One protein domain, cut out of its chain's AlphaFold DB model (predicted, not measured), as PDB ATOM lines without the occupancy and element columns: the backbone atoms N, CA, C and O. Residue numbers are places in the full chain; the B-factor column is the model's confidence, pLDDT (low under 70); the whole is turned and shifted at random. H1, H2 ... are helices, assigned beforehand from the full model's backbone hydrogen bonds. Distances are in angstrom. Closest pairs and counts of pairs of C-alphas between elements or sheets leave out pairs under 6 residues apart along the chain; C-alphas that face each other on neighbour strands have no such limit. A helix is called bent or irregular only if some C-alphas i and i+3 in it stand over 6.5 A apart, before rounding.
ATOM      1  N   THR A   5     206.534 112.107 176.369       40.41
ATOM      2  CA  THR A   5     207.891 111.683 176.705       40.41
ATOM      3  C   THR A   5     208.514 110.740 175.675       40.41
ATOM      4  O   THR A   5     209.733 110.749 175.554       40.41
ATOM      5  N   LEU A   6     207.739 109.965 174.901       38.28
ATOM      6  CA  LEU A   6     208.300 109.099 173.848       38.28
ATOM      7  C   LEU A   6     208.662 109.851 172.556       38.28
ATOM      8  O   LEU A   6     209.643 109.473 171.919       38.28
ATOM      9  N   LEU A   7     207.962 110.940 172.214       40.41
ATOM     10  CA  LEU A   7     208.370 111.812 171.102       40.41
ATOM     11  C   LEU A   7     209.624 112.616 171.474       40.41
ATOM     12  O   LEU A   7     210.548 112.723 170.672       40.41
ATOM     13  N   ALA A   8     209.699 113.095 172.720       40.03
ATOM     14  CA  ALA A   8     210.864 113.827 173.210       40.03
ATOM     15  C   ALA A   8     212.129 112.947 173.285       40.03
ATOM     16  O   ALA A   8     213.203 113.389 172.888       40.03
ATOM     17  N   LEU A   9     212.014 111.679 173.708       36.59
ATOM     18  CA  LEU A   9     213.157 110.754 173.752       36.59
ATOM     19  C   LEU A   9     213.581 110.225 172.375       36.59
ATOM     20  O   LEU A   9     214.770 109.994 172.170       36.59
ATOM     21  N   ALA A  10     212.647 110.046 171.434       37.66
ATOM     22  CA  ALA A  10     212.982 109.613 170.076       37.66
ATOM     23  C   ALA A  10     213.716 110.706 169.279       37.66
ATOM     24  O   ALA A  10     214.550 110.385 168.436       37.66
ATOM     25  N   TYR A  11     213.450 111.983 169.576       38.06
ATOM     26  CA  TYR A  11     214.078 113.108 168.882       38.06
ATOM     27  C   TYR A  11     215.339 113.657 169.570       38.06
ATOM     28  O   TYR A  11     216.222 114.166 168.885       38.06
ATOM     29  N   SER A  12     215.500 113.490 170.893       38.69
ATOM     30  CA  SER A  12     216.707 113.923 171.626       38.69
ATOM     31  C   SER A  12     218.020 113.239 171.257       38.69
ATOM     32  O   SER A  12     219.061 113.617 171.790       38.69
ATOM     33  N   ARG A  43     192.069  99.964 160.053       90.62
ATOM     34  CA  ARG A  43     191.521  99.084 161.100       90.62
ATOM     35  C   ARG A  43     192.261  97.744 161.198       90.62
ATOM     36  O   ARG A  43     192.514  97.261 162.302       90.62
ATOM     37  N   GLN A  44     192.591  97.128 160.062       91.94
ATOM     38  CA  GLN A  44     193.358  95.880 160.030       91.94
ATOM     39  C   GLN A  44     194.799  96.103 160.505       91.94
ATOM     40  O   GLN A  44     195.326  95.281 161.260       91.94
ATOM     41  N   LEU A  45     195.414  97.221 160.107       92.56
ATOM     42  CA  LEU A  45     196.748  97.624 160.557       92.56
ATOM     43  C   LEU A  45     196.781  97.847 162.068       92.56
ATOM     44  O   LEU A  45     197.665  97.310 162.732       92.56
ATOM     45  N   ASN A  46     195.767  98.505 162.631       92.25
ATOM     46  CA  ASN A  46     195.681  98.729 164.071       92.25
ATOM     47  C   ASN A  46     195.713  97.415 164.865       92.25
ATOM     48  O   ASN A  46     196.450  97.285 165.842       92.25
ATOM     49  N   GLY A  47     194.959  96.407 164.409       92.75
ATOM     50  CA  GLY A  47     194.965  95.075 165.013       92.75
ATOM     51  C   GLY A  47     196.335  94.395 164.934       92.75
ATOM     52  O   GLY A  47     196.770  93.772 165.901       92.75
ATOM     53  N   ARG A  48     197.052  94.537 163.814       94.69
ATOM     54  CA  ARG A  48     198.406  93.978 163.654       94.69
ATOM     55  C   ARG A  48     199.424  94.676 164.555       94.69
ATOM     56  O   ARG A  48     200.191  93.995 165.228       94.69
ATOM     57  N   ILE A  49     199.390  96.008 164.627       94.19
ATOM     58  CA  ILE A  49     200.279  96.806 165.485       94.19
ATOM     59  C   ILE A  49     200.021  96.482 166.960       94.19
ATOM     60  O   ILE A  49     200.957  96.204 167.706       94.19
ATOM     61  N   ALA A  50     198.755  96.453 167.387       91.81
ATOM     62  CA  ALA A  50     198.386  96.172 168.774       91.81
ATOM     63  C   ALA A  50     198.843  94.782 169.253       91.81
ATOM     64  O   ALA A  50     199.169  94.620 170.432       91.81
ATOM     65  N   ASN A  51     198.907  93.806 168.343       94.25
ATOM     66  CA  ASN A  51     199.334  92.436 168.632       94.25
ATOM     67  C   ASN A  51     200.833  92.183 168.402       94.25
ATOM     68  O   ASN A  51     201.323  91.116 168.767       94.25
ATOM     69  N   ALA A  52     201.584  93.141 167.850       94.38
ATOM     70  CA  ALA A  52     203.019  92.984 167.623       94.38
ATOM     71  C   ALA A  52     203.756  92.694 168.942       94.38
ATOM     72  O   ALA A  52     203.572  93.395 169.940       94.38
ATOM     73  N   SER A  53     204.580  91.649 168.980       93.81
ATOM     74  CA  SER A  53     205.275  91.204 170.197       93.81
ATOM     75  C   SER A  53     206.700  91.741 170.327       93.81
ATOM     76  O   SER A  53     207.276  91.667 171.411       93.81
ATOM     77  N   THR A  54     207.262  92.302 169.253       95.81
ATOM     78  CA  THR A  54     208.643  92.799 169.204       95.81
ATOM     79  C   THR A  54     208.718  94.221 168.658       95.81
ATOM     80  O   THR A  54     207.874  94.644 167.865       95.81
ATOM     81  N   VAL A  55     209.751  94.958 169.079       93.00
ATOM     82  CA  VAL A  55     210.057  96.298 168.556       93.00
ATOM     83  C   VAL A  55     210.284  96.242 167.047       93.00
ATOM     84  O   VAL A  55     209.644  96.990 166.314       93.00
ATOM     85  N   ASP A  56     211.111  95.303 166.575       94.94
ATOM     86  CA  ASP A  56     211.384  95.137 165.143       94.94
ATOM     87  C   ASP A  56     210.107  94.828 164.346       94.94
ATOM     88  O   ASP A  56     209.953  95.324 163.234       94.94
ATOM     89  N   GLY A  57     209.146  94.095 164.922       95.56
ATOM     90  CA  GLY A  57     207.856  93.834 164.282       95.56
ATOM     91  C   GLY A  57     207.037  95.107 164.043       95.56
ATOM     92  O   GLY A  57     206.416  95.245 162.991       95.56
ATOM     93  N   ILE A  58     207.069  96.070 164.970       95.50
ATOM     94  CA  ILE A  58     206.418  97.377 164.772       95.50
ATOM     95  C   ILE A  58     207.146  98.180 163.694       95.50
ATOM     96  O   ILE A  58     206.498  98.727 162.803       95.50
ATOM     97  N   LEU A  59     208.480  98.231 163.750       94.81
ATOM     98  CA  LEU A  59     209.278  98.973 162.770       94.81
ATOM     99  C   LEU A  59     209.094  98.414 161.353       94.81
ATOM    100  O   LEU A  59     208.969  99.184 160.404       94.81
ATOM    101  N   GLN A  60     209.003  97.089 161.209       95.19
ATOM    102  CA  GLN A  60     208.715  96.419 159.939       95.19
ATOM    103  C   GLN A  60     207.294  96.700 159.440       95.19
ATOM    104  O   GLN A  60     207.122  96.980 158.257       95.19
ATOM    105  N   LEU A  61     206.283  96.673 160.320       95.19
ATOM    106  CA  LEU A  61     204.909  97.035 159.947       95.19
ATOM    107  C   LEU A  61     204.830  98.478 159.440       95.19
ATOM    108  O   LEU A  61     204.198  98.722 158.416       95.19
ATOM    109  N   HIS A  62     205.506  99.410 160.113       95.00
ATOM    110  CA  HIS A  62     205.611 100.791 159.652       95.00
ATOM    111  C   HIS A  62     206.363 100.889 158.317       95.00
ATOM    112  O   HIS A  62     205.892 101.539 157.395       95.00
ATOM    113  N   ALA A  63     207.505 100.213 158.167       93.31
ATOM    114  CA  ALA A  63     208.269 100.243 156.918       93.31
ATOM    115  C   ALA A  63     207.485  99.674 155.719       93.31
ATOM    116  O   ALA A  63     207.661 100.145 154.600       93.31
ATOM    117  N   ALA A  64     206.624  98.678 155.944       93.81
ATOM    118  CA  ALA A  64     205.836  98.033 154.893       93.81
ATOM    119  C   ALA A  64     204.518  98.756 154.569       93.81
ATOM    120  O   ALA A  64     204.016  98.636 153.451       93.81
ATOM    121  N   HIS A  65     203.926  99.451 155.543       93.62
ATOM    122  CA  HIS A  65     202.565  99.987 155.436       93.62
ATOM    123  C   HIS A  65     202.431 101.450 155.873       93.62
ATOM    124  O   HIS A  65     201.306 101.901 156.066       93.62
ATOM    125  N   GLY A  66     203.541 102.179 156.022       90.00
ATOM    126  CA  GLY A  66     203.581 103.559 156.518       90.00
ATOM    127  C   GLY A  66     202.568 104.466 155.828       90.00
ATOM    128  O   GLY A  66     201.744 105.069 156.503       90.00
ATOM    129  N   ASP A  67     202.525 104.452 154.495       89.69
ATOM    130  CA  ASP A  67     201.621 105.295 153.694       89.69
ATOM    131  C   ASP A  67     200.120 105.054 153.959       89.69
ATOM    132  O   ASP A  67     199.288 105.879 153.594       89.69
ATOM    133  N   ALA A  68     199.758 103.927 154.580       90.56
ATOM    134  CA  ALA A  68     198.382 103.573 154.928       90.56
ATOM    135  C   ALA A  68     198.043 103.805 156.413       90.56
ATOM    136  O   ALA A  68     196.924 103.496 156.826       90.56
ATOM    137  N   LEU A  69     198.993 104.294 157.222       90.56
ATOM    138  CA  LEU A  69     198.777 104.571 158.642       90.56
ATOM    139  C   LEU A  69     198.124 105.939 158.841       90.56
ATOM    140  O   LEU A  69     198.631 106.953 158.362       90.56
ATOM    141  N   ASP A  70     197.043 105.949 159.613       88.25
ATOM    142  CA  ASP A  70     196.415 107.161 160.138       88.25
ATOM    143  C   ASP A  70     196.988 107.558 161.517       88.25
ATOM    144  O   ASP A  70     197.889 106.917 162.074       88.25
ATOM    145  N   ASP A  71     196.454 108.635 162.083       82.31
ATOM    146  CA  ASP A  71     196.768 109.138 163.420       82.31
ATOM    147  C   ASP A  71     196.584 108.074 164.517       82.31
ATOM    148  O   ASP A  71     197.449 107.905 165.387       82.31
ATOM    149  N   ILE A  72     195.504 107.290 164.446       85.62
ATOM    150  CA  ILE A  72     195.202 106.217 165.403       85.62
ATOM    151  C   ILE A  72     196.265 105.117 165.332       85.62
ATOM    152  O   ILE A  72     196.722 104.609 166.366       85.62
ATOM    153  N   ASN A  73     196.682 104.734 164.127       91.06
ATOM    154  CA  ASN A  73     197.721 103.737 163.916       91.06
ATOM    155  C   ASN A  73     199.078 104.217 164.444       91.06
ATOM    156  O   ASN A  73     199.737 103.481 165.182       91.06
ATOM    157  N   LEU A  74     199.471 105.452 164.122       89.50
ATOM    158  CA  LEU A  74     200.721 106.063 164.583       89.50
ATOM    159  C   LEU A  74     200.766 106.154 166.116       89.50
ATOM    160  O   LEU A  74     201.731 105.722 166.749       89.50
ATOM    161  N   SER A  75     199.678 106.617 166.730       84.62
ATOM    162  CA  SER A  75     199.467 106.604 168.181       84.62
ATOM    163  C   SER A  75     199.628 105.194 168.775       84.62
ATOM    164  O   SER A  75     200.354 104.971 169.756       84.62
ATOM    165  N   THR A  76     199.026 104.190 168.132       89.19
ATOM    166  CA  THR A  76     199.106 102.790 168.567       89.19
ATOM    167  C   THR A  76     200.523 102.221 168.448       89.19
ATOM    168  O   THR A  76     200.945 101.493 169.352       89.19
ATOM    169  N   CYS A  77     201.298 102.598 167.423       91.94
ATOM    170  CA  CYS A  77     202.715 102.242 167.300       91.94
ATOM    171  C   CYS A  77     203.509 102.691 168.533       91.94
ATOM    172  O   CYS A  77     204.144 101.859 169.185       91.94
ATOM    173  N   TRP A  78     203.419 103.970 168.915       89.88
ATOM    174  CA  TRP A  78     204.128 104.507 170.086       89.88
ATOM    175  C   TRP A  78     203.676 103.857 171.391       89.88
ATOM    176  O   TRP A  78     204.502 103.488 172.232       89.88
ATOM    177  N   SER A  79     202.367 103.636 171.534       86.19
ATOM    178  CA  SER A  79     201.793 102.935 172.686       86.19
ATOM    179  C   SER A  79     202.367 101.540 172.828       86.19
ATOM    180  O   SER A  79     202.699 101.095 173.927       86.19
ATOM    181  N   ARG A  80     202.437 100.816 171.713       89.75
ATOM    182  CA  ARG A  80     202.897  99.441 171.717       89.75
ATOM    183  C   ARG A  80     204.401  99.373 171.951       89.75
ATOM    184  O   ARG A  80     204.795  98.615 172.834       89.75
ATOM    185  N   LEU A  81     205.204 100.203 171.278       91.88
ATOM    186  CA  LEU A  81     206.650 100.325 171.506       91.88
ATOM    187  C   LEU A  81     206.963 100.538 172.992       91.88
ATOM    188  O   LEU A  81     207.753  99.788 173.560       91.88
ATOM    189  N   GLY A  82     206.282 101.485 173.646       85.31
ATOM    190  CA  GLY A  82     206.486 101.769 175.069       85.31
ATOM    191  C   GLY A  82     206.211 100.576 175.995       85.31
ATOM    192  O   GLY A  82     206.886 100.423 177.015       85.31
ATOM    193  N   ARG A  83     205.257  99.707 175.631       87.44
ATOM    194  CA  ARG A  83     204.897  98.511 176.413       87.44
ATOM    195  C   ARG A  83     205.832  97.330 176.176       87.44
ATOM    196  O   ARG A  83     206.128  96.612 177.123       87.44
ATOM    197  N   ILE A  84     206.248  97.095 174.931       90.19
ATOM    198  CA  ILE A  84     206.995  95.879 174.573       90.19
ATOM    199  C   ILE A  84     208.514  96.058 174.620       90.19
ATOM    200  O   ILE A  84     209.225  95.064 174.746       90.19
ATOM    201  N   ALA A  85     209.021  97.293 174.527       89.69
ATOM    202  CA  ALA A  85     210.456  97.558 174.528       89.69
ATOM    203  C   ALA A  85     211.078  97.249 175.897       89.69
ATOM    204  O   ALA A  85     210.853  97.969 176.881       89.69
ATOM    205  N   LYS A  86     211.905  96.200 175.945       89.88
ATOM    206  CA  LYS A  86     212.699  95.823 177.122       89.88
ATOM    207  C   LYS A  86     213.925  96.731 177.250       89.88
ATOM    208  O   LYS A  86     214.249  97.499 176.352       89.88
ATOM    209  N   ASN A  87     214.670  96.621 178.352       86.69
ATOM    210  CA  ASN A  87     215.864  97.451 178.589       86.69
ATOM    211  C   ASN A  87     216.927  97.336 177.480       86.69
ATOM    212  O   ASN A  87     217.614  98.313 177.190       86.69
ATOM    213  N   ALA A  88     217.080  96.162 176.863       88.25
ATOM    214  CA  ALA A  88     217.977  95.984 175.722       88.25
ATOM    215  C   ALA A  88     217.480  96.751 174.486       88.25
ATOM    216  O   ALA A  88     218.254  97.498 173.899       88.25
ATOM    217  N   ASP A  89     216.188  96.644 174.163       87.06
ATOM    218  CA  ASP A  89     215.581  97.375 173.046       87.06
ATOM    219  C   ASP A  89     215.667  98.881 173.263       87.06
ATOM    220  O   ASP A  89     216.077  99.613 172.372       87.06
ATOM    221  N   ARG A  90     215.350  99.349 174.477       86.06
ATOM    222  CA  ARG A  90     215.478 100.761 174.847       86.06
ATOM    223  C   ARG A  90     216.907 101.237 174.626       86.06
ATOM    224  O   ARG A  90     217.100 102.211 173.920       86.06
ATOM    225  N   ARG A  91     217.916 100.523 175.139       85.12
ATOM    226  CA  ARG A  91     219.327 100.879 174.903       85.12
ATOM    227  C   ARG A  91     219.684 100.908 173.418       85.12
ATOM    228  O   ARG A  91     220.321 101.863 172.998       85.12
ATOM    229  N   ARG A  92     219.243  99.923 172.633       87.81
ATOM    230  CA  ARG A  92     219.465  99.886 171.179       87.81
ATOM    231  C   ARG A  92     218.849 101.100 170.487       87.81
ATOM    232  O   ARG A  92     219.534 101.757 169.721       87.81
ATOM    233  N   LEU A  93     217.590 101.417 170.780       85.12
ATOM    234  CA  LEU A  93     216.894 102.573 170.204       85.12
ATOM    235  C   LEU A  93     217.529 103.902 170.633       85.12
ATOM    236  O   LEU A  93     217.533 104.853 169.861       85.12
ATOM    237  N   LEU A  94     218.087 103.965 171.847       78.19
ATOM    238  CA  LEU A  94     218.833 105.133 172.318       78.19
ATOM    239  C   LEU A  94     220.197 105.272 171.615       78.19
ATOM    240  O   LEU A  94     220.672 106.386 171.419       78.19
ATOM    241  N   GLN A  95     220.839 104.153 171.266       82.94
ATOM    242  CA  GLN A  95     222.134 104.118 170.575       82.94
ATOM    243  C   GLN A  95     222.012 104.329 169.064       82.94
ATOM    244  O   GLN A  95     222.922 104.896 168.462       82.94
ATOM    245  N   ASP A  96     220.907 103.886 168.461       81.62
ATOM    246  CA  ASP A  96     220.600 104.061 167.041       81.62
ATOM    247  C   ASP A  96     219.189 104.652 166.833       81.62
ATOM    248  O   ASP A  96     218.221 103.941 166.535       81.62
ATOM    249  N   PRO A  97     219.051 105.978 166.983       77.25
ATOM    250  CA  PRO A  97     217.774 106.681 166.844       77.25
ATOM    251  C   PRO A  97     217.246 106.689 165.407       77.25
ATOM    252  O   PRO A  97     216.051 106.902 165.187       77.25
ATOM    253  N   ALA A  98     218.108 106.416 164.418       83.44
ATOM    254  CA  ALA A  98     217.712 106.342 163.016       83.44
ATOM    255  C   ALA A  98     216.653 105.253 162.775       83.44
ATOM    256  O   ALA A  98     215.849 105.378 161.851       83.44
ATOM    257  N   LEU A  99     216.586 104.243 163.651       86.19
ATOM    258  CA  LEU A  99     215.559 103.199 163.632       86.19
ATOM    259  C   LEU A  99     214.139 103.744 163.833       86.19
ATOM    260  O   LEU A  99     213.190 103.196 163.275       86.19
ATOM    261  N   LEU A 100     213.976 104.816 164.614       88.75
ATOM    262  CA  LEU A 100     212.675 105.451 164.860       88.75
ATOM    263  C   LEU A 100     212.408 106.634 163.934       88.75
ATOM    264  O   LEU A 100     211.257 107.047 163.808       88.75
ATOM    265  N   ALA A 101     213.437 107.170 163.277       83.44
ATOM    266  CA  ALA A 101     213.336 108.408 162.515       83.44
ATOM    267  C   ALA A 101     212.217 108.406 161.447       83.44
ATOM    268  O   ALA A 101     211.516 109.411 161.351       83.44
ATOM    269  N   PRO A 102     211.968 107.322 160.678       87.44
ATOM    270  CA  PRO A 102     210.842 107.286 159.742       87.44
ATOM    271  C   PRO A 102     209.479 107.436 160.434       87.44
ATOM    272  O   PRO A 102     208.694 108.297 160.042       87.44
ATOM    273  N   LEU A 103     209.236 106.660 161.496       88.94
ATOM    274  CA  LEU A 103     207.992 106.704 162.269       88.94
ATOM    275  C   LEU A 103     207.813 108.056 162.964       88.94
ATOM    276  O   LEU A 103     206.710 108.600 162.986       88.94
ATOM    277  N   ALA A 104     208.895 108.623 163.500       83.00
ATOM    278  CA  ALA A 104     208.894 109.940 164.122       83.00
ATOM    279  C   ALA A 104     208.543 111.042 163.117       83.00
ATOM    280  O   ALA A 104     207.669 111.854 163.406       83.00
ATOM    281  N   ARG A 105     209.147 111.034 161.919       80.25
ATOM    282  CA  ARG A 105     208.836 112.011 160.864       80.25
ATOM    283  C   ARG A 105     207.394 111.909 160.383       80.25
ATOM    284  O   ARG A 105     206.738 112.937 160.262       80.25
ATOM    285  N   GLN A 106     206.894 110.694 160.141       85.38
ATOM    286  CA  GLN A 106     205.499 110.513 159.740       85.38
ATOM    287  C   GLN A 106     204.547 110.980 160.845       85.38
ATOM    288  O   GLN A 106     203.578 111.679 160.567       85.38
ATOM    289  N   THR A 107     204.857 110.652 162.104       84.88
ATOM    290  CA  THR A 107     204.064 111.121 163.245       84.88
ATOM    291  C   THR A 107     204.050 112.641 163.302       84.88
ATOM    292  O   THR A 107     202.969 113.209 163.355       84.88
ATOM    293  N   ALA A 108     205.214 113.296 163.225       78.38
ATOM    294  CA  ALA A 108     205.335 114.754 163.253       78.38
ATOM    295  C   ALA A 108     204.526 115.438 162.139       78.38
ATOM    296  O   ALA A 108     203.874 116.445 162.399       78.38
ATOM    297  N   ALA A 109     204.530 114.867 160.929       77.94
ATOM    298  CA  ALA A 109     203.752 115.373 159.801       77.94
ATOM    299  C   ALA A 109     202.234 115.215 159.996       77.94
ATOM    300  O   ALA A 109     201.477 116.046 159.513       77.94
ATOM    301  N   ALA A 110     201.797 114.177 160.711       79.81
ATOM    302  CA  ALA A 110     200.384 113.928 160.983       79.81
ATOM    303  C   ALA A 110     199.837 114.724 162.182       79.81
ATOM    304  O   ALA A 110     198.625 114.757 162.370       79.81
ATOM    305  N   LEU A 111     200.693 115.342 163.012       78.38
ATOM    306  CA  LEU A 111     200.257 115.971 164.268       78.38
ATOM    307  C   LEU A 111     199.259 117.117 164.072       78.38
ATOM    308  O   LEU A 111     198.492 117.401 164.987       78.38
ATOM    309  N   ASP A 112     199.265 117.786 162.922       75.31
ATOM    310  CA  ASP A 112     198.345 118.899 162.658       75.31
ATOM    311  C   ASP A 112     196.878 118.479 162.709       75.31
ATOM    312  O   ASP A 112     196.033 119.243 163.183       75.31
ATOM    313  N   ASP A 113     196.610 117.252 162.266       71.31
ATOM    314  CA  ASP A 113     195.275 116.673 162.166       71.31
ATOM    315  C   ASP A 113     194.827 116.021 163.486       71.31
ATOM    316  O   ASP A 113     193.692 115.559 163.612       71.31
ATOM    317  N   TRP A 114     195.701 115.984 164.501       74.88
ATOM    318  CA  TRP A 114     195.382 115.411 165.806       74.88
ATOM    319  C   TRP A 114     194.610 116.436 166.639       74.88
ATOM    320  O   TRP A 114     195.184 117.303 167.298       74.88
ATOM    321  N   ASP A 115     193.286 116.303 166.677       67.50
ATOM    322  CA  ASP A 115     192.415 117.214 167.439       67.50
ATOM    323  C   ASP A 115     192.345 116.891 168.950       67.50
ATOM    324  O   ASP A 115     191.561 117.457 169.706       67.50
ATOM    325  N   LEU A 116     193.169 115.949 169.421       69.06
ATOM    326  CA  LEU A 116     193.074 115.369 170.766       69.06
ATOM    327  C   LEU A 116     194.065 115.947 171.781       69.06
ATOM    328  O   LEU A 116     194.132 115.446 172.907       69.06
ATOM    329  N   PHE A 117     194.846 116.965 171.413       76.56
ATOM    330  CA  PHE A 117     195.825 117.520 172.339       76.56
ATOM    331  C   PHE A 117     195.151 118.239 173.506       76.56
ATOM    332  O   PHE A 117     194.416 119.213 173.337       76.56
ATOM    333  N   ARG A 118     195.478 117.801 174.720       83.75
ATOM    334  CA  ARG A 118     195.199 118.572 175.934       83.75
ATOM    335  C   ARG A 118     196.127 119.782 176.009       83.75
ATOM    336  O   ARG A 118     197.204 119.806 175.415       83.75
ATOM    337  N   ARG A 119     195.751 120.782 176.808       84.12
ATOM    338  CA  ARG A 119     196.573 121.985 177.004       84.12
ATOM    339  C   ARG A 119     197.995 121.645 177.450       84.12
ATOM    340  O   ARG A 119     198.949 122.156 176.873       84.12
ATOM    341  N   GLU A 120     198.151 120.758 178.432       83.56
ATOM    342  CA  GLU A 120     199.466 120.370 178.959       83.56
ATOM    343  C   GLU A 120     200.353 119.750 177.875       83.56
ATOM    344  O   GLU A 120     201.571 119.910 177.885       83.56
ATOM    345  N   GLU A 121     199.732 119.057 176.927       85.38
ATOM    346  CA  GLU A 121     200.389 118.384 175.816       85.38
ATOM    347  C   GLU A 121     200.891 119.402 174.780       85.38
ATOM    348  O   GLU A 121     202.038 119.312 174.340       85.38
ATOM    349  N   LEU A 122     200.092 120.431 174.479       88.06
ATOM    350  CA  LEU A 122     200.493 121.555 173.623       88.06
ATOM    351  C   LEU A 122     201.629 122.372 174.247       88.06
ATOM    352  O   LEU A 122     202.592 122.713 173.561       88.06
ATOM    353  N   THR A 123     201.556 122.636 175.554       89.94
ATOM    354  CA  THR A 123     202.618 123.308 176.317       89.94
ATOM    355  C   THR A 123     203.917 122.492 176.299       89.94
ATOM    356  O   THR A 123     204.989 123.048 176.073       89.94
ATOM    357  N   GLN A 124     203.853 121.169 176.489       88.94
ATOM    358  CA  GLN A 124     205.038 120.304 176.415       88.94
ATOM    359  C   GLN A 124     205.637 120.253 175.007       88.94
ATOM    360  O   GLN A 124     206.860 120.302 174.864       88.94
ATOM    361  N   LEU A 125     204.793 120.191 173.972       88.69
ATOM    362  CA  LEU A 125     205.247 120.213 172.584       88.69
ATOM    363  C   LEU A 125     205.926 121.544 172.235       88.69
ATOM    364  O   LEU A 125     206.941 121.535 171.540       88.69
ATOM    365  N   HIS A 126     205.436 122.669 172.770       92.38
ATOM    366  CA  HIS A 126     206.095 123.976 172.641       92.38
ATOM    367  C   HIS A 126     207.515 123.959 173.219       92.38
ATOM    368  O   HIS A 126     208.476 124.293 172.531       92.38
ATOM    369  N   VAL A 127     207.668 123.501 174.465       92.44
ATOM    370  CA  VAL A 127     208.977 123.437 175.139       92.44
ATOM    371  C   VAL A 127     209.945 122.508 174.403       92.44
ATOM    372  O   VAL A 127     211.135 122.812 174.289       92.44
ATOM    373  N   TRP A 128     209.441 121.393 173.863       90.00
ATOM    374  CA  TRP A 128     210.227 120.512 173.003       90.00
ATOM    375  C   TRP A 128     210.658 121.217 171.710       90.00
ATOM    376  O   TRP A 128     211.827 121.121 171.349       90.00
ATOM    377  N   CYS A 129     209.770 121.975 171.054       90.06
ATOM    378  CA  CYS A 129     210.105 122.747 169.851       90.06
ATOM    379  C   CYS A 129     211.233 123.753 170.120       90.06
ATOM    380  O   CYS A 129     212.141 123.882 169.297       90.06
ATOM    381  N   LEU A 130     211.205 124.437 171.272       92.06
ATOM    382  CA  LEU A 130     212.268 125.359 171.686       92.06
ATOM    383  C   LEU A 130     213.601 124.630 171.872       92.06
ATOM    384  O   LEU A 130     214.609 125.051 171.316       92.06
ATOM    385  N   TRP A 131     213.606 123.511 172.598       90.31
ATOM    386  CA  TRP A 131     214.816 122.703 172.779       90.31
ATOM    387  C   TRP A 131     215.356 122.213 171.425       90.31
ATOM    388  O   TRP A 131     216.532 122.385 171.111       90.31
ATOM    389  N   HIS A 132     214.485 121.668 170.581       85.81
ATOM    390  CA  HIS A 132     214.864 121.078 169.306       85.81
ATOM    391  C   HIS A 132     215.465 122.107 168.334       85.81
ATOM    392  O   HIS A 132     216.527 121.881 167.750       85.81
ATOM    393  N   SER A 133     214.816 123.264 168.198       87.88
ATOM    394  CA  SER A 133     215.240 124.300 167.254       87.88
ATOM    395  C   SER A 133     216.340 125.209 167.798       87.88
ATOM    396  O   SER A 133     217.310 125.465 167.090       87.88
ATOM    397  N   LEU A 134     216.225 125.676 169.045       85.50
ATOM    398  CA  LEU A 134     217.107 126.706 169.598       85.50
ATOM    399  C   LEU A 134     218.283 126.130 170.391       85.50
ATOM    400  O   LEU A 134     219.348 126.737 170.400       85.50
ATOM    401  N   GLU A 135     218.130 124.970 171.039       82.50
ATOM    402  CA  GLU A 135     219.249 124.330 171.753       82.50
ATOM    403  C   GLU A 135     220.011 123.339 170.861       82.50
ATOM    404  O   GLU A 135     221.237 123.276 170.923       82.50
ATOM    405  N   CYS A 136     219.313 122.569 170.019       83.31
ATOM    406  CA  CYS A 136     219.945 121.576 169.139       83.31
ATOM    407  C   CYS A 136     220.196 122.061 167.704       83.31
ATOM    408  O   CYS A 136     220.850 121.349 166.934       83.31
ATOM    409  N   GLY A 137     219.681 123.237 167.326       83.81
ATOM    410  CA  GLY A 137     219.848 123.794 165.981       83.81
ATOM    411  C   GLY A 137     219.171 122.971 164.881       83.81
ATOM    412  O   GLY A 137     219.605 123.019 163.732       83.81
ATOM    413  N   GLN A 138     218.162 122.163 165.223       80.56
ATOM    414  CA  GLN A 138     217.508 121.252 164.288       80.56
ATOM    415  C   GLN A 138     216.199 121.843 163.755       80.56
ATOM    416  O   GLN A 138     215.344 122.314 164.505       80.56
ATOM    417  N   THR A 139     216.009 121.762 162.439       78.25
ATOM    418  CA  THR A 139     214.790 122.237 161.762       78.25
ATOM    419  C   THR A 139     213.966 121.108 161.147       78.25
ATOM    420  O   THR A 139     212.788 121.297 160.845       78.25
ATOM    421  N   GLU A 140     214.559 119.930 160.950       78.31
ATOM    422  CA  GLU A 140     213.871 118.777 160.368       78.31
ATOM    423  C   GLU A 140     212.876 118.153 161.352       78.31
ATOM    424  O   GLU A 140     213.164 118.037 162.540       78.31
ATOM    425  N   GLY A 141     211.710 117.732 160.844       75.31
ATOM    426  CA  GLY A 141     210.622 117.088 161.603       75.31
ATOM    427  C   GLY A 141     210.031 117.927 162.736       75.31
ATOM    428  O   GLY A 141     209.441 117.389 163.672       75.31
ATOM    429  N   MET A 142     210.140 119.250 162.619       81.62
ATOM    430  CA  MET A 142     209.301 120.165 163.381       81.62
ATOM    431  C   MET A 142     207.819 119.971 163.005       81.62
ATOM    432  O   MET A 142     207.524 119.783 161.821       81.62
ATOM    433  N   PRO A 143     206.885 120.096 163.968       83.62
ATOM    434  CA  PRO A 143     205.458 120.231 163.684       83.62
ATOM    435  C   PRO A 143     205.201 121.392 162.726       83.62
ATOM    436  O   PRO A 143     206.046 122.287 162.629       83.62
ATOM    437  N   SER A 144     204.049 121.443 162.055       84.38
ATOM    438  CA  SER A 144     203.774 122.572 161.161       84.38
ATOM    439  C   SER A 144     203.764 123.908 161.889       84.38
ATOM    440  O   SER A 144     203.585 124.005 163.103       84.38
ATOM    441  N   GLU A 145     203.881 124.978 161.110       88.56
ATOM    442  CA  GLU A 145     203.724 126.331 161.629       88.56
ATOM    443  C   GLU A 145     202.351 126.555 162.285       88.56
ATOM    444  O   GLU A 145     202.249 127.263 163.286       88.56
ATOM    445  N   GLY A 146     201.291 125.923 161.770       89.00
ATOM    446  CA  GLY A 146     199.956 126.006 162.359       89.00
ATOM    447  C   GLY A 146     199.926 125.453 163.783       89.00
ATOM    448  O   GLY A 146     199.488 126.147 164.705       89.00
ATOM    449  N   LEU A 147     200.448 124.240 163.974       87.94
ATOM    450  CA  LEU A 147     200.506 123.602 165.286       87.94
ATOM    451  C   LEU A 147     201.485 124.314 166.226       87.94
ATOM    452  O   LEU A 147     201.134 124.562 167.377       87.94
ATOM    453  N   ARG A 148     202.656 124.750 165.745       91.50
ATOM    454  CA  ARG A 148     203.604 125.534 166.560       91.50
ATOM    455  C   ARG A 148     202.975 126.812 167.110       91.50
ATOM    456  O   ARG A 148     203.139 127.101 168.293       91.50
ATOM    457  N   ARG A 149     202.203 127.546 166.300       92.56
ATOM    458  CA  ARG A 149     201.482 128.743 166.769       92.56
ATOM    459  C   ARG A 149     200.426 128.416 167.821       92.56
ATOM    460  O   ARG A 149     200.325 129.144 168.805       92.56
ATOM    461  N   ARG A 150     199.678 127.318 167.655       90.69
ATOM    462  CA  ARG A 150     198.720 126.834 168.671       90.69
ATOM    463  C   ARG A 150     199.430 126.483 169.982       90.69
ATOM    464  O   ARG A 150     199.001 126.926 171.042       90.69
ATOM    465  N   CYS A 151     200.537 125.743 169.908       92.06
ATOM    466  CA  CYS A 151     201.364 125.382 171.059       92.06
ATOM    467  C   CYS A 151     201.896 126.615 171.794       92.06
ATOM    468  O   CYS A 151     201.773 126.696 173.015       92.06
ATOM    469  N   HIS A 152     202.427 127.591 171.056       94.38
ATOM    470  CA  HIS A 152     202.906 128.847 171.622       94.38
ATOM    471  C   HIS A 152     201.777 129.629 172.311       94.38
ATOM    472  O   HIS A 152     201.931 130.051 173.455       94.38
ATOM    473  N   ALA A 153     200.617 129.772 171.663       93.56
ATOM    474  CA  ALA A 153     199.467 130.457 172.252       93.56
ATOM    475  C   ALA A 153     199.021 129.805 173.576       93.56
ATOM    476  O   ALA A 153     198.893 130.494 174.585       93.56
ATOM    477  N   GLU A 154     198.873 128.477 173.616       92.62
ATOM    478  CA  GLU A 154     198.504 127.760 174.847       92.62
ATOM    479  C   GLU A 154     199.586 127.831 175.931       92.62
ATOM    480  O   GLU A 154     199.266 127.893 177.119       92.62
ATOM    481  N   PHE A 155     200.864 127.838 175.543       93.00
ATOM    482  CA  PHE A 155     201.977 128.020 176.471       93.00
ATOM    483  C   PHE A 155     201.938 129.411 177.124       93.00
ATOM    484  O   PHE A 155     201.990 129.520 178.347       93.00
ATOM    485  N   THR A 156     201.784 130.470 176.323       92.31
ATOM    486  CA  THR A 156     201.765 131.870 176.798       92.31
ATOM    487  C   THR A 156     200.511 132.249 177.583       92.31
ATOM    488  O   THR A 156     200.566 133.142 178.431       92.31
ATOM    489  N   ALA A 157     199.387 131.568 177.341       88.06
ATOM    490  CA  ALA A 157     198.145 131.781 178.081       88.06
ATOM    491  C   ALA A 157     198.271 131.433 179.578       88.06
ATOM    492  O   ALA A 157     197.430 131.847 180.381       88.06
ATOM    493  N   GLN A 158     199.310 130.688 179.974       70.31
ATOM    494  CA  GLN A 158     199.621 130.417 181.375       70.31
ATOM    495  C   GLN A 158     200.351 131.609 182.005       70.31
ATOM    496  O   GLN A 158     201.576 131.663 182.034       70.31
TER     497      GLN A 158
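Overview. This is residues 5 to 12 and 43 to 158 of the 289 residues of the protein "RAP domain-containing protein" of Emiliania huxleyi (UniProt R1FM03). What does the model look like? Two groups of helices stand at the ends of the longest axis, a triangle of nearly parallel lines, H2, H3 and H4, and a crossed pair, H7 and H8; H6 bridges the gap between them, with H1 packed on its first residues and H5 on the outside, touching no helix. What is printed? The printed part has 124 residues, with eight named helices, H1 to H8 in order, and no named strand: the class is all helix. How compact is it? It is compact, with a radius of gyration of the C-alphas of 14.8 A and spans of 42 by 32 by 22 A.

Along the chain. Where are the first helices? H1 is residues 5 to 11, with C-alpha 5 at (207.891, 111.683, 176.705), and H2 is residues 43 to 51. H3, residues 55 to 68, is 19.4 A long, and H4, residues 71 to 84, is 20.1 A. Where are the others? H5 is residues 87 to 95, and H6, residues 101 to 113, is 19.9 A long. H7, residues 119 to 135, is 23.4 A long; H8, residues 145 to 156, is 16.3 A long and ends at C-alpha 156, (201.765, 131.870, 176.798). Which are irregular? H3, with C-alphas 64 and 67 8.5 A apart, and H6, with C-alphas 109 and 112 7.1 A apart.

Arrangement. What does H1 meet? It touches the hub H6, at residues 101 to 104 of H6 alone; the closest C-alphas are those of Ala 10 and Ala 104, 7.2 A apart. How do H2, H3 and H4 stand? H2 and H4 touch, the same way at a shallow tilt of 10 degrees, with C-alphas 46 and 73 closest at 5.4 A. H3 and H4 form a helical hairpin, with C-alphas 55 and 81 closest at 6.0 A; H4 touches H6 with residues 71 to 74 alone, C-alphas 74 and 107 being closest at 6.2 A. What of H7 and H8? They touch at a steep tilt of 69.8 degrees, only just short of about perpendicular, with C-alphas 122 and 151 closest at 4.7 A. How are the backbones? Every O i to N i+4 pair is within hydrogen-bond range in H1, H2, H4, H5, H7 and H8, but 8 of 10 in H3 and 7 of 9 in H6.

Size, cuts and confidence. How large is it? The C-alphas farthest apart, those of Ala 64 and Gln 158, are 42.3 A apart. Is there a cut? Residues 13 to 42 are not printed, and C-alphas 12 and 43 are 31.1 A apart; of the links printed whole, none is long. Where is confidence low? Residues 5 to 12 and 115 to 116 have pLDDT under 70; the mean of the printed part is 84.1.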